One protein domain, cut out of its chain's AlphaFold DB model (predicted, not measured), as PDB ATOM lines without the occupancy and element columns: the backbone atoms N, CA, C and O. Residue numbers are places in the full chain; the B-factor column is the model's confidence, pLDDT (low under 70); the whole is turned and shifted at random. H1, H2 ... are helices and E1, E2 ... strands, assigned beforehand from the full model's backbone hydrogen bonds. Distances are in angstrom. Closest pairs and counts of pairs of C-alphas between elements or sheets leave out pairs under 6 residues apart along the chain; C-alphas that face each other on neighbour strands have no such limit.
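AT A GLANCE: This is residues 266 to 368 of the 368 residues of an uncharacterized protein of Gammaproteobacteria bacterium (UniProt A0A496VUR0). A strongly twisted sheet of five strands makes a wall, with helices H2 and H3 on one side of it and the short H1 beside the strands; the loop of residues 270 to 293 swings out beyond edge strand E1. The printed part has 103 residues, with five named strands and three named helices in the order E1 E2 H1 H2 E3 H3 E4 E5. The mixed sheet runs E1 E2 E3 E5 E4. The class is mixed, helices and strands; the whole is compact, with a radius of gyration of the C-alphas of 13.0 A and spans of 35 by 29 by 23 A.

HOW THE PARTS SIT: E1, residues 266 to 269, is parallel to E2, residues 294 to 298, with N 267 and O 295 within hydrogen-bond range at 2.8 A. H1, residues 300 to 303, stands at the sheet's level, at a height of 0.6 A. H2, residues 306 to 318, only just on the sheet with 5 pairs of C-alphas within 10 A, only grazes it with residues 308 to 316. E2, H1, H2 and E3, residues 326 to 331, form a strand-helix-strand unit, parallel neighbour strands with helices between, its crossover right-handed; N 296 and O 326 are 2.7 A apart. H3, residues 339 to 344, only just touches H2, through residues 309 to 313 of H2 alone, with 3 pairs of C-alphas within 8 A, the closest Thr 313 and Leu 341 at 6.6 A. H3 is on the sheet at a height of 9.1 A. E4, residues 349 to 355, and E5, residues 361 to 367, form a hairpin, with N 350 and O 366 2.8 A apart; E5 is antiparallel to E3, with N 331 and O 361 2.7 A apart. E3, H3 and E4 form a split strand-helix-strand unit, E5 between its strands, with a right-handed crossover. In H2 and H3 every O i to N i+4 pair is within hydrogen-bond range; H1 is too short for one.

IN THESE COORDINATES: E1 begins at C-alpha 266 (-57.349, 18.476, 32.126). H2 measures 18.2 A, E3 15.4 A and E4 19.7 A from first to last C-alpha. E5, 19.8 A, ends at C-alpha 367 (-47.024, 29.124, 30.034).

THE WHOLE: The farthest C-alphas, of Asn 289 and Gly 359, are 36.3 A apart. The printed part has no cut; the link from E1 to E2 is long, with 24 residues. Residues 266 to 289 and 332 to 339 have pLDDT under 70.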
ATOM      1  N   THR A 266     -58.410  19.366  32.621       68.06
ATOM      2  CA  THR A 266     -57.349  18.476  32.126       68.06
ATOM      3  C   THR A 266     -57.653  18.011  30.706       68.06
ATOM      4  O   THR A 266     -58.620  17.286  30.511       68.06
ATOM      5  N   LEU A 267     -56.817  18.378  29.739       69.50
ATOM      6  CA  LEU A 267     -56.840  17.881  28.365       69.50
ATOM      7  C   LEU A 267     -55.911  16.662  28.264       69.50
ATOM      8  O   LEU A 267     -54.734  16.747  28.622       69.50
ATOM      9  N   ILE A 268     -56.405  15.518  27.795       67.62
ATOM     10  CA  ILE A 268     -55.588  14.304  27.646       67.62
ATOM     11  C   ILE A 268     -55.394  14.028  26.161       67.62
ATOM     12  O   ILE A 268     -56.346  13.934  25.400       67.62
ATOM     13  N   VAL A 269     -54.152  13.831  25.733       66.62
ATOM     14  CA  VAL A 269     -53.880  13.339  24.377       66.62
ATOM     15  C   VAL A 269     -54.098  11.830  24.377       66.62
ATOM     16  O   VAL A 269     -53.316  11.126  25.026       66.62
ATOM     17  N   ALA A 270     -55.165  11.326  23.744       57.03
ATOM     18  CA  ALA A 270     -55.481   9.893  23.784       57.03
ATOM     19  C   ALA A 270     -56.384   9.357  22.652       57.03
ATOM     20  O   ALA A 270     -57.375   8.693  22.937       57.03
ATOM     21  N   THR A 271     -56.001   9.508  21.384       62.72
ATOM     22  CA  THR A 271     -56.411   8.553  20.328       62.72
ATOM     23  C   THR A 271     -55.182   7.859  19.740       62.72
ATOM     24  O   THR A 271     -54.064   8.358  19.873       62.72
ATOM     25  N   GLU A 272     -55.372   6.713  19.070       61.78
ATOM     26  CA  GLU A 272     -54.320   6.092  18.239       61.78
ATOM     27  C   GLU A 272     -53.835   7.041  17.122       61.78
ATOM     28  O   GLU A 272     -52.730   6.885  16.607       61.78
ATOM     29  N   GLU A 273     -54.638   8.060  16.800       63.53
ATOM     30  CA  GLU A 273     -54.411   9.054  15.750       63.53
ATOM     31  C   GLU A 273     -53.745  10.351  16.257       63.53
ATOM     32  O   GLU A 273     -53.552  11.276  15.476       63.53
ATOM     33  N   ASN A 274     -53.304  10.405  17.525       66.19
ATOM     34  CA  ASN A 274     -52.676  11.580  18.156       66.19
ATOM     35  C   ASN A 274     -53.613  12.794  18.362       66.19
ATOM     36  O   ASN A 274     -53.142  13.928  18.455       66.19
ATOM     37  N   ASP A 275     -54.921  12.586  18.508       69.69
ATOM     38  CA  ASP A 275     -55.853  13.684  18.780       69.69
ATOM     39  C   ASP A 275     -55.861  14.112  20.255       69.69
ATOM     40  O   ASP A 275     -55.655  13.325  21.191       69.69
ATOM     41  N   PHE A 276     -56.170  15.393  20.467       69.81
ATOM     42  CA  PHE A 276     -56.426  15.957  21.786       69.81
ATOM     43  C   PHE A 276     -57.858  15.637  22.221       69.81
ATOM     44  O   PHE A 276     -58.818  16.149  21.643       69.81
ATOM     45  N   ILE A 277     -57.999  14.822  23.265       66.50
ATOM     46  CA  ILE A 277     -59.289  14.497  23.871       66.50
ATOM     47  C   ILE A 277     -59.555  15.451  25.034       66.50
ATOM     48  O   ILE A 277     -58.710  15.640  25.915       66.50
ATOM     49  N   GLY A 278     -60.752  16.044  25.016       62.66
ATOM     50  CA  GLY A 278     -61.297  16.919  26.054       62.66
ATOM     51  C   GLY A 278     -61.367  16.297  27.454       62.66
ATOM     52  O   GLY A 278     -60.918  15.180  27.700       62.66
ATOM     53  N   CYS A 279     -61.908  17.070  28.395       63.59
ATOM     54  CA  CYS A 279     -61.814  16.840  29.835       63.59
ATOM     55  C   CYS A 279     -62.151  15.409  30.296       63.59
ATOM     56  O   CYS A 279     -63.093  14.793  29.808       63.59
ATOM     57  N   THR A 280     -61.482  14.924  31.353       53.12
ATOM     58  CA  THR A 280     -61.805  13.652  32.040       53.12
ATOM     59  C   THR A 280     -63.246  13.549  32.555       53.12
ATOM     60  O   THR A 280     -63.664  12.469  32.966       53.12
ATOM     61  N   THR A 281     -63.994  14.656  32.560       52.47
ATOM     62  CA  THR A 281     -65.391  14.723  33.010       52.47
ATOM     63  C   THR A 281     -66.389  15.084  31.909       52.47
ATOM     64  O   THR A 281     -67.581  14.928  32.147       52.47
ATOM     65  N   ASP A 282     -65.941  15.496  30.716       52.84
ATOM     66  CA  ASP A 282     -66.837  15.884  29.619       52.84
ATOM     67  C   ASP A 282     -66.163  15.637  28.261       52.84
ATOM     68  O   ASP A 282     -65.211  16.321  27.878       52.84
ATOM     69  N   THR A 283     -66.632  14.616  27.542       54.62
ATOM     70  CA  THR A 283     -66.049  14.148  26.271       54.62
ATOM     71  C   THR A 283     -66.690  14.786  25.036       54.62
ATOM     72  O   THR A 283     -66.391  14.369  23.919       54.62
ATOM     73  N   SER A 284     -67.593  15.759  25.211       54.22
ATOM     74  CA  SER A 284     -68.447  16.267  24.127       54.22
ATOM     75  C   SER A 284     -67.988  17.583  23.482       54.22
ATOM     76  O   SER A 284     -68.467  17.918  22.399       54.22
ATOM     77  N   ASP A 285     -67.023  18.289  24.079       58.62
ATOM     78  CA  ASP A 285     -66.561  19.588  23.583       58.62
ATOM     79  C   ASP A 285     -65.325  19.473  22.677       58.62
ATOM     80  O   ASP A 285     -64.331  18.822  23.008       58.62
ATOM     81  N   THR A 286     -65.350  20.173  21.538       66.38
ATOM     82  CA  THR A 286     -64.154  20.398  20.710       66.38
ATOM     83  C   THR A 286     -63.140  21.263  21.460       66.38
ATOM     84  O   THR A 286     -63.550  22.180  22.169       66.38
ATOM     85  N   ILE A 287     -61.834  21.050  21.246       67.38
ATOM     86  CA  ILE A 287     -60.745  21.755  21.960       67.38
ATOM     87  C   ILE A 287     -60.913  23.285  22.001       67.38
ATOM     88  O   ILE A 287     -60.668  23.900  23.031       67.38
ATOM     89  N   ASN A 288     -61.428  23.880  20.921       66.19
ATOM     90  CA  ASN A 288     -61.648  25.325  20.792       66.19
ATOM     91  C   ASN A 288     -62.696  25.890  21.771       66.19
ATOM     92  O   ASN A 288     -62.754  27.099  21.960       66.19
ATOM     93  N   ASN A 289     -63.522  25.034  22.379       69.81
ATOM     94  CA  ASN A 289     -64.577  25.427  23.317       69.81
ATOM     95  C   ASN A 289     -64.189  25.163  24.780       69.81
ATOM     96  O   ASN A 289     -64.977  25.435  25.686       69.81
ATOM     97  N   LEU A 290     -63.006  24.594  25.035       71.31
ATOM     98  CA  LEU A 290     -62.594  24.264  26.393       71.31
ATOM     99  C   LEU A 290     -62.109  25.525  27.121       71.31
ATOM    100  O   LEU A 290     -61.168  26.168  26.654       71.31
ATOM    101  N   PRO A 291     -62.681  25.866  28.289       74.88
ATOM    102  CA  PRO A 291     -62.224  27.009  29.062       74.88
ATOM    103  C   PRO A 291     -60.799  26.792  29.578       74.88
ATOM    104  O   PRO A 291     -60.416  25.689  29.978       74.88
ATOM    105  N   HIS A 292     -60.041  27.883  29.595       76.94
ATOM    106  CA  HIS A 292     -58.711  27.958  30.184       76.94
ATOM    107  C   HIS A 292     -58.777  28.156  31.711       76.94
ATOM    108  O   HIS A 292     -59.756  28.723  32.207       76.94
ATOM    109  N   PRO A 293     -57.727  27.760  32.457       82.19
ATOM    110  CA  PRO A 293     -56.473  27.194  31.957       82.19
ATOM    111  C   PRO A 293     -56.577  25.713  31.564       82.19
ATOM    112  O   PRO A 293     -57.287  24.925  32.186       82.19
ATOM    113  N   TRP A 294     -55.846  25.313  30.532       85.06
ATOM    114  CA  TRP A 294     -55.711  23.914  30.135       85.06
ATOM    115  C   TRP A 294     -54.623  23.220  30.946       85.06
ATOM    116  O   TRP A 294     -53.561  23.781  31.212       85.06
ATOM    117  N   HIS A 295     -54.843  21.946  31.273       87.31
ATOM    118  CA  HIS A 295     -53.774  21.052  31.718       87.31
ATOM    119  C   HIS A 295     -53.616  19.880  30.749       87.31
ATOM    120  O   HIS A 295     -54.317  18.881  30.860       87.31
ATOM    121  N   ILE A 296     -52.686  20.003  29.806       86.50
ATOM    122  CA  ILE A 296     -52.380  18.997  28.790       86.50
ATOM    123  C   ILE A 296     -51.500  17.900  29.391       86.50
ATOM    124  O   ILE A 296     -50.345  18.151  29.733       86.50
ATOM    125  N   VAL A 297     -52.002  16.671  29.492       85.50
ATOM    126  CA  VAL A 297     -51.237  15.529  30.015       85.50
ATOM    127  C   VAL A 297     -50.896  14.559  28.888       85.50
ATOM    128  O   VAL A 297     -51.775  13.938  28.291       85.50
ATOM    129  N   LEU A 298     -49.600  14.404  28.616       84.25
ATOM    130  CA  LEU A 298     -49.077  13.491  27.604       84.25
ATOM    131  C   LEU A 298     -48.636  12.168  28.234       84.25
ATOM    132  O   LEU A 298     -47.872  12.138  29.206       84.25
ATOM    133  N   SER A 299     -49.063  11.061  27.623       83.38
ATOM    134  CA  SER A 299     -48.468   9.747  27.872       83.38
ATOM    135  C   SER A 299     -47.000   9.731  27.421       83.38
ATOM    136  O   SER A 299     -46.553  10.613  26.682       83.38
ATOM    137  N   LYS A 300     -46.242   8.701  27.819       81.88
ATOM    138  CA  LYS A 300     -44.869   8.518  27.325       81.88
ATOM    139  C   LYS A 300     -44.834   8.459  25.789       81.88
ATOM    140  O   LYS A 300     -44.087   9.215  25.182       81.88
ATOM    141  N   ALA A 301     -45.689   7.634  25.180       82.50
ATOM    142  CA  ALA A 301     -45.756   7.482  23.727       82.50
ATOM    143  C   ALA A 301     -46.089   8.809  23.020       82.50
ATOM    144  O   ALA A 301     -45.413   9.188  22.069       82.50
ATOM    145  N   HIS A 302     -47.056   9.575  23.537       82.12
ATOM    146  CA  HIS A 302     -47.436  10.866  22.951       82.12
ATOM    147  C   HIS A 302     -46.360  11.941  23.138       82.12
ATOM    148  O   HIS A 302     -46.162  12.769  22.256       82.12
ATOM    149  N   SER A 303     -45.614  11.918  24.248       79.44
ATOM    150  CA  SER A 303     -44.488  12.841  24.460       79.44
ATOM    151  C   SER A 303     -43.298  12.588  23.525       79.44
ATOM    152  O   SER A 303     -42.459  13.471  23.332       79.44
ATOM    153  N   GLU A 304     -43.229  11.384  22.951       80.56
ATOM    154  CA  GLU A 304     -42.228  10.975  21.968       80.56
ATOM    155  C   GLU A 304     -42.726  11.178  20.515       80.56
ATOM    156  O   GLU A 304     -41.933  11.064  19.583       80.56
ATOM    157  N   SER A 305     -44.003  11.532  20.309       81.81
ATOM    158  CA  SER A 305     -44.611  11.742  18.988       81.81
ATOM    159  C   SER A 305     -44.260  13.114  18.399       81.81
ATOM    160  O   SER A 305     -44.551  14.161  18.983       81.81
ATOM    161  N   ALA A 306     -43.663  13.118  17.204       80.38
ATOM    162  CA  ALA A 306     -43.322  14.346  16.483       80.38
ATOM    163  C   ALA A 306     -44.567  15.148  16.062       80.38
ATOM    164  O   ALA A 306     -44.523  16.379  16.055       80.38
ATOM    165  N   ASP A 307     -45.675  14.472  15.753       80.38
ATOM    166  CA  ASP A 307     -46.918  15.128  15.342       80.38
ATOM    167  C   ASP A 307     -47.581  15.855  16.517       80.38
ATOM    168  O   ASP A 307     -47.983  17.009  16.366       80.38
ATOM    169  N   ILE A 308     -47.567  15.262  17.719       81.75
ATOM    170  CA  ILE A 308     -48.022  15.938  18.947       81.75
ATOM    171  C   ILE A 308     -47.192  17.187  19.229       81.75
ATOM    172  O   ILE A 308     -47.740  18.238  19.557       81.75
ATOM    173  N   VAL A 309     -45.869  17.116  19.072       80.69
ATOM    174  CA  VAL A 309     -45.003  18.287  19.275       80.69
ATOM    175  C   VAL A 309     -45.260  19.365  18.229       80.69
ATOM    176  O   VAL A 309     -45.297  20.547  18.579       80.69
ATOM    177  N   ARG A 310     -45.500  18.985  16.970       80.88
ATOM    178  CA  ARG A 310     -45.909  19.923  15.916       80.88
ATOM    179  C   ARG A 310     -47.237  20.592  16.267       80.88
ATOM    180  O   ARG A 310     -47.350  21.804  16.126       80.88
ATOM    181  N   GLN A 311     -48.207  19.841  16.783       82.56
ATOM    182  CA  GLN A 311     -49.505  20.384  17.173       82.56
ATOM    183  C   GLN A 311     -49.414  21.297  18.401       82.56
ATOM    184  O   GLN A 311     -50.005  22.371  18.393       82.56
ATOM    185  N   LEU A 312     -48.618  20.948  19.414       85.62
ATOM    186  CA  LEU A 312     -48.357  21.836  20.554       85.62
ATOM    187  C   LEU A 312     -47.636  23.120  20.129       85.62
ATOM    188  O   LEU A 312     -47.975  24.197  20.608       85.62
ATOM    189  N   THR A 313     -46.674  23.011  19.210       84.19
ATOM    190  CA  THR A 313     -45.995  24.172  18.612       84.19
ATOM    191  C   THR A 313     -46.997  25.049  17.874       84.19
ATOM    192  O   THR A 313     -46.984  26.265  18.038       84.19
ATOM    193  N   HIS A 314     -47.906  24.441  17.111       81.44
ATOM    194  CA  HIS A 314     -48.968  25.154  16.411       81.44
ATOM    195  C   HIS A 314     -49.880  25.896  17.383       81.44
ATOM    196  O   HIS A 314     -50.017  27.105  17.253       81.44
ATOM    197  N   LEU A 315     -50.424  25.210  18.396       83.88
ATOM    198  CA  LEU A 315     -51.271  25.810  19.435       83.88
ATOM    199  C   LEU A 315     -50.548  26.949  20.170       83.88
ATOM    200  O   LEU A 315     -51.142  27.992  20.435       83.88
ATOM    201  N   HIS A 316     -49.255  26.789  20.465       86.94
ATOM    202  CA  HIS A 316     -48.442  27.857  21.047       86.94
ATOM    203  C   HIS A 316     -48.340  29.070  20.114       86.94
ATOM    204  O   HIS A 316     -48.573  30.196  20.539       86.94
ATOM    205  N   VAL A 317     -48.017  28.847  18.839       82.19
ATOM    206  CA  VAL A 317     -47.820  29.916  17.848       82.19
ATOM    207  C   VAL A 317     -49.136  30.626  17.503       82.19
ATOM    208  O   VAL A 317     -49.141  31.846  17.329       82.19
ATOM    209  N   LYS A 318     -50.264  29.902  17.496       76.25
ATOM    210  CA  LYS A 318     -51.628  30.474  17.505       76.25
ATOM    211  C   LYS A 318     -51.887  31.338  18.730       76.25
ATOM    212  O   LYS A 318     -52.656  32.300  18.687       76.25
ATOM    213  N   GLY A 319     -51.209  30.966  19.809       78.50
ATOM    214  CA  GLY A 319     -51.433  31.369  21.179       78.50
ATOM    215  C   GLY A 319     -52.804  30.981  21.682       78.50
ATOM    216  O   GLY A 319     -53.432  31.774  22.377       78.50
ATOM    217  N   ASP A 320     -53.203  29.768  21.312       82.81
ATOM    218  CA  ASP A 320     -54.255  29.009  21.968       82.81
ATOM    219  C   ASP A 320     -53.749  28.491  23.321       82.81
ATOM    220  O   ASP A 320     -54.538  28.301  24.226       82.81
ATOM    221  N   ILE A 321     -52.430  28.311  23.502       86.00
ATOM    222  CA  ILE A 321     -51.846  28.053  24.829       86.00
ATOM    223  C   ILE A 321     -51.716  29.385  25.577       86.00
ATOM    224  O   ILE A 321     -50.822  30.188  25.282       86.00
ATOM    225  N   LEU A 322     -52.610  29.618  26.536       84.62
ATOM    226  CA  LEU A 322     -52.724  30.859  27.303       84.62
ATOM    227  C   LEU A 322     -51.849  30.852  28.566       84.62
ATOM    228  O   LEU A 322     -51.453  29.785  29.042       84.62
ATOM    229  N   PRO A 323     -51.536  32.028  29.148       85.19
ATOM    230  CA  PRO A 323     -50.837  32.097  30.427       85.19
ATOM    231  C   PRO A 323     -51.527  31.246  31.498       85.19
ATOM    232  O   PRO A 323     -52.749  31.278  31.637       85.19
ATOM    233  N   SER A 324     -50.734  30.535  32.299       85.00
ATOM    234  CA  SER A 324     -51.165  29.524  33.286       85.00
ATOM    235  C   SER A 324     -51.603  28.166  32.727       85.00
ATOM    236  O   SER A 324     -51.801  27.246  33.525       85.00
ATOM    237  N   ASP A 325     -51.697  27.985  31.406       87.12
ATOM    238  CA  ASP A 325     -51.842  26.646  30.834       87.12
ATOM    239  C   ASP A 325     -50.612  25.798  31.159       87.12
ATOM    240  O   ASP A 325     -49.470  26.272  31.144       87.12
ATOM    241  N   MET A 326     -50.845  24.518  31.428       88.69
ATOM    242  CA  MET A 326     -49.817  23.574  31.834       88.69
ATOM    243  C   MET A 326     -49.745  22.396  30.872       88.69
ATOM    244  O   MET A 326     -50.756  21.782  30.554       88.69
ATOM    245  N   ILE A 327     -48.536  22.010  30.476       89.00
ATOM    246  CA  ILE A 327     -48.270  20.761  29.757       89.00
ATOM    247  C   ILE A 327     -47.449  19.862  30.675       89.00
ATOM    248  O   ILE A 327     -46.361  20.244  31.093       89.00
ATOM    249  N   THR A 328     -47.932  18.661  30.977       86.75
ATOM    250  CA  THR A 328     -47.222  17.653  31.769       86.75
ATOM    251  C   THR A 328     -46.952  16.413  30.932       86.75
ATOM    252  O   THR A 328     -47.830  15.909  30.240       86.75
ATOM    253  N   MET A 329     -45.747  15.865  31.050       86.12
ATOM    254  CA  MET A 329     -45.345  14.647  30.346       86.12
ATOM    255  C   MET A 329     -44.441  13.761  31.195       86.12
ATOM    256  O   MET A 329     -43.832  14.203  32.174       86.12
ATOM    257  N   VAL A 330     -44.331  12.499  30.788       80.31
ATOM    258  CA  VAL A 330     -43.409  11.528  31.381       80.31
ATOM    259  C   VAL A 330     -42.145  11.459  30.526       80.31
ATOM    260  O   VAL A 330     -42.166  10.946  29.413       80.31
ATOM    261  N   LYS A 331     -41.037  11.972  31.059       72.38
ATOM    262  CA  LYS A 331     -39.721  12.021  30.420       72.38
ATOM    263  C   LYS A 331     -39.109  10.621  30.345       72.38
ATOM    264  O   LYS A 331     -38.910   9.949  31.361       72.38
ATOM    265  N   SER A 332     -38.785  10.220  29.122       66.75
ATOM    266  CA  SER A 332     -37.964   9.057  28.798       66.75
ATOM    267  C   SER A 332     -36.488   9.478  28.743       66.75
ATOM    268  O   SER A 332     -36.191  10.577  28.276       66.75
ATOM    269  N   PRO A 333     -35.535   8.650  29.200       62.88
ATOM    270  CA  PRO A 333     -34.111   8.989  29.150       62.88
ATOM    271  C   PRO A 333     -33.533   9.059  27.723       62.88
ATOM    272  O   PRO A 333     -32.433   9.575  27.553       62.88
ATOM    273  N   LEU A 334     -34.245   8.551  26.709       57.69
ATOM    274  CA  LEU A 334     -33.731   8.396  25.340       57.69
ATOM    275  C   LEU A 334     -34.219   9.475  24.360       57.69
ATOM    276  O   LEU A 334     -33.501   9.807  23.421       57.69
ATOM    277  N   THR A 335     -35.397  10.055  24.581       57.00
ATOM    278  CA  THR A 335     -36.020  11.050  23.695       57.00
ATOM    279  C   THR A 335     -36.912  11.975  24.522       57.00
ATOM    280  O   THR A 335     -37.671  11.533  25.381       57.00
ATOM    281  N   ASN A 336     -36.796  13.289  24.312       60.38
ATOM    282  CA  ASN A 336     -37.627  14.271  25.014       60.38
ATOM    283  C   ASN A 336     -38.074  15.380  24.055       60.38
ATOM    284  O   ASN A 336     -37.611  16.524  24.135       60.38
ATOM    285  N   HIS A 337     -38.956  15.016  23.122       62.81
ATOM    286  CA  HIS A 337     -39.444  15.921  22.085       62.81
ATOM    287  C   HIS A 337     -40.332  17.036  22.633       62.81
ATOM    288  O   HIS A 337     -40.411  18.075  22.004       62.81
ATOM    289  N   ALA A 338     -40.934  16.921  23.815       54.50
ATOM    290  CA  ALA A 338     -41.747  18.014  24.344       54.50
ATOM    291  C   ALA A 338     -41.007  18.934  25.347       54.50
ATOM    292  O   ALA A 338     -41.363  20.104  25.460       54.50
ATOM    293  N   SER A 339     -39.830  18.538  25.870       65.69
ATOM    294  CA  SER A 339     -38.810  19.526  26.291       65.69
ATOM    295  C   SER A 339     -38.276  20.361  25.133       65.69
ATOM    296  O   SER A 339     -37.727  21.438  25.358       65.69
ATOM    297  N   HIS A 340     -38.426  19.877  23.896       75.06
ATOM    298  CA  HIS A 340     -38.121  20.676  22.719       75.06
ATOM    299  C   HIS A 340     -39.026  21.904  22.656       75.06
ATOM    300  O   HIS A 340     -38.511  22.965  22.352       75.06
ATOM    301  N   LEU A 341     -40.306  21.813  23.045       77.19
ATOM    302  CA  LEU A 341     -41.232  22.950  23.011       77.19
ATOM    303  C   LEU A 341     -40.740  24.118  23.883       77.19
ATOM    304  O   LEU A 341     -40.570  25.229  23.396       77.19
ATOM    305  N   ALA A 342     -40.401  23.864  25.149       79.19
ATOM    306  CA  ALA A 342     -39.853  24.910  26.018       79.19
ATOM    307  C   ALA A 342     -38.450  25.382  25.599       79.19
ATOM    308  O   ALA A 342     -38.061  26.507  25.896       79.19
ATOM    309  N   LYS A 343     -37.683  24.543  24.891       82.56
ATOM    310  CA  LYS A 343     -36.408  24.951  24.278       82.56
ATOM    311  C   LYS A 343     -36.605  25.785  23.009       82.56
ATOM    312  O   LYS A 343     -35.738  26.594  22.697       82.56
ATOM    313  N   MET A 344     -37.693  25.559  22.272       80.94
ATOM    314  CA  MET A 344     -38.089  26.304  21.073       80.94
ATOM    315  C   MET A 344     -38.608  27.692  21.443       80.94
ATOM    316  O   MET A 344     -38.285  28.660  20.759       80.94
ATOM    317  N   PHE A 345     -39.325  27.788  22.564       83.50
ATOM    318  CA  PHE A 345     -39.875  29.029  23.109       83.50
ATOM    319  C   PHE A 345     -39.259  29.340  24.482       83.50
ATOM    320  O   PHE A 345     -39.952  29.304  25.508       83.50
ATOM    321  N   PRO A 346     -37.934  29.593  24.535       75.31
ATOM    322  CA  PRO A 346     -37.277  29.931  25.786       75.31
ATOM    323  C   PRO A 346     -37.864  31.237  26.328       75.31
ATOM    324  O   PRO A 346     -38.203  32.143  25.565       75.31
ATOM    325  N   ASP A 347     -37.971  31.317  27.653       81.25
ATOM    326  CA  ASP A 347     -38.551  32.444  28.399       81.25
ATOM    327  C   ASP A 347     -40.081  32.575  28.288       81.25
ATOM    328  O   ASP A 347     -40.663  33.451  28.920       81.25
ATOM    329  N   GLU A 348     -40.749  31.697  27.534       86.56
ATOM    330  CA  GLU A 348     -42.215  31.685  27.423       86.56
ATOM    331  C   GLU A 348     -42.877  30.626  28.312       86.56
ATOM    332  O   GLU A 348     -44.095  30.666  28.508       86.56
ATOM    333  N   TYR A 349     -42.081  29.704  28.857       88.25
ATOM    334  CA  TYR A 349     -42.520  28.623  29.731       88.25
ATOM    335  C   TYR A 349     -41.651  28.530  30.986       88.25
ATOM    336  O   TYR A 349     -40.421  28.472  30.907       88.25
ATOM    337  N   GLN A 350     -42.291  28.406  32.146       86.94
ATOM    338  CA  GLN A 350     -41.646  27.950  33.370       86.94
ATOM    339  C   GLN A 350     -41.586  26.424  33.364       86.94
ATOM    340  O   GLN A 350     -42.598  25.758  33.149       86.94
ATOM    341  N   THR A 351     -40.407  25.859  33.622       87.56
ATOM    342  CA  THR A 351     -40.203  24.404  33.600       87.56
ATOM    343  C   THR A 351     -39.973  23.851  35.005       87.56
ATOM    344  O   THR A 351     -39.265  24.463  35.807       87.56
ATOM    345  N   SER A 352     -40.566  22.697  35.313       88.31
ATOM    346  CA  SER A 352     -40.324  21.948  36.552       88.31
ATOM    347  C   SER A 352     -40.162  20.453  36.272       88.31
ATOM    348  O   SER A 352     -40.762  19.909  35.342       88.31
ATOM    349  N   GLU A 353     -39.333  19.774  37.070       88.38
ATOM    350  CA  GLU A 353     -39.103  18.329  36.981       88.38
ATOM    351  C   GLU A 353     -39.335  17.662  38.343       88.38
ATOM    352  O   GLU A 353     -38.896  18.158  39.381       88.38
ATOM    353  N   HIS A 354     -40.018  16.518  38.333       85.56
ATOM    354  CA  HIS A 354     -40.313  15.715  39.514       85.56
ATOM    355  C   HIS A 354     -40.050  14.235  39.233       85.56
ATOM    356  O   HIS A 354     -40.680  13.640  38.359       85.56
ATOM    357  N   THR A 355     -39.153  13.613  39.994       83.69
ATOM    358  CA  THR A 355     -38.907  12.167  39.904       83.69
ATOM    359  C   THR A 355     -40.031  11.403  40.599       83.69
ATOM    360  O   THR A 355     -40.312  11.621  41.776       83.69
ATOM    361  N   LEU A 356     -40.687  10.508  39.866       79.12
ATOM    362  CA  LEU A 356     -41.728   9.623  40.377       79.12
ATOM    363  C   LEU A 356     -41.102   8.428  41.104       79.12
ATOM    364  O   LEU A 356     -39.972   8.029  40.823       79.12
ATOM    365  N   SER A 357     -41.871   7.796  41.993       78.06
ATOM    366  CA  SER A 357     -41.455   6.588  42.727       78.06
ATOM    367  C   SER A 357     -41.082   5.411  41.817       78.06
ATOM    368  O   SER A 357     -40.327   4.535  42.223       78.06
ATOM    369  N   SER A 358     -41.564   5.410  40.572       76.75
ATOM    370  CA  SER A 358     -41.218   4.442  39.527       76.75
ATOM    371  C   SER A 358     -39.851   4.680  38.869       76.75
ATOM    372  O   SER A 358     -39.487   3.944  37.956       76.75
ATOM    373  N   GLY A 359     -39.108   5.720  39.269       79.00
ATOM    374  CA  GLY A 359     -37.851   6.139  38.635       79.00
ATOM    375  C   GLY A 359     -38.040   6.950  37.345       79.00
ATOM    376  O   GLY A 359     -37.073   7.469  36.792       79.00
ATOM    377  N   LEU A 360     -39.280   7.101  36.871       78.19
ATOM    378  CA  LEU A 360     -39.622   7.973  35.746       78.19
ATOM    379  C   LEU A 360     -39.571   9.439  36.181       78.19
ATOM    380  O   LEU A 360     -39.953   9.771  37.298       78.19
ATOM    381  N   THR A 361     -39.153  10.340  35.295       81.69
ATOM    382  CA  THR A 361     -39.196  11.785  35.571       81.69
ATOM    383  C   THR A 361     -40.448  12.381  34.939       81.69
ATOM    384  O   THR A 361     -40.715  12.161  33.764       81.69
ATOM    385  N   ARG A 362     -41.239  13.132  35.698       84.31
ATOM    386  CA  ARG A 362     -42.340  13.948  35.184       84.31
ATOM    387  C   ARG A 362     -41.826  15.363  34.956       84.31
ATOM    388  O   ARG A 362     -41.258  15.950  35.871       84.31
ATOM    389  N   GLN A 363     -42.050  15.910  33.770       87.25
ATOM    390  CA  GLN A 363     -41.717  17.295  33.446       87.25
ATOM    391  C   GLN A 363     -43.006  18.080  33.207       87.25
ATOM    392  O   GLN A 363     -43.922  17.558  32.567       87.25
ATOM    393  N   SER A 364     -43.080  19.300  33.736       86.38
ATOM    394  CA  SER A 364     -44.200  20.211  33.499       86.38
ATOM    395  C   SER A 364     -43.716  21.554  32.959       86.38
ATOM    396  O   SER A 364     -42.647  22.033  33.340       86.38
ATOM    397  N   PHE A 365     -44.516  22.139  32.074       88.62
ATOM    398  CA  PHE A 365     -44.290  23.429  31.431       88.62
ATOM    399  C   PHE A 365     -45.513  24.294  31.680       88.62
ATOM    400  O   PHE A 365     -46.599  23.927  31.241       88.62
ATOM    401  N   ILE A 366     -45.348  25.405  32.384       87.38
ATOM    402  CA  ILE A 366     -46.420  26.373  32.621       87.38
ATOM    403  C   ILE A 366     -46.159  27.564  31.713       87.38
ATOM    404  O   ILE A 366     -45.061  28.123  31.754       87.38
ATOM    405  N   LYS A 367     -47.131  27.933  30.878       87.75
ATOM    406  CA  LYS A 367     -47.024  29.124  30.034       87.75
ATOM    407  C   LYS A 367     -46.979  30.364  30.933       87.75
ATOM    408  O   LYS A 367     -47.892  30.570  31.735       87.75
ATOM    409  N   LEU A 368     -45.902  31.141  30.799       83.25
ATOM    410  CA  LEU A 368     -45.702  32.419  31.489       83.25
ATOM    411  C   LEU A 368     -46.605  33.514  30.930       83.25
ATOM    412  O   LEU A 368     -46.832  33.496  29.690       83.25
TER     413      LEU A 368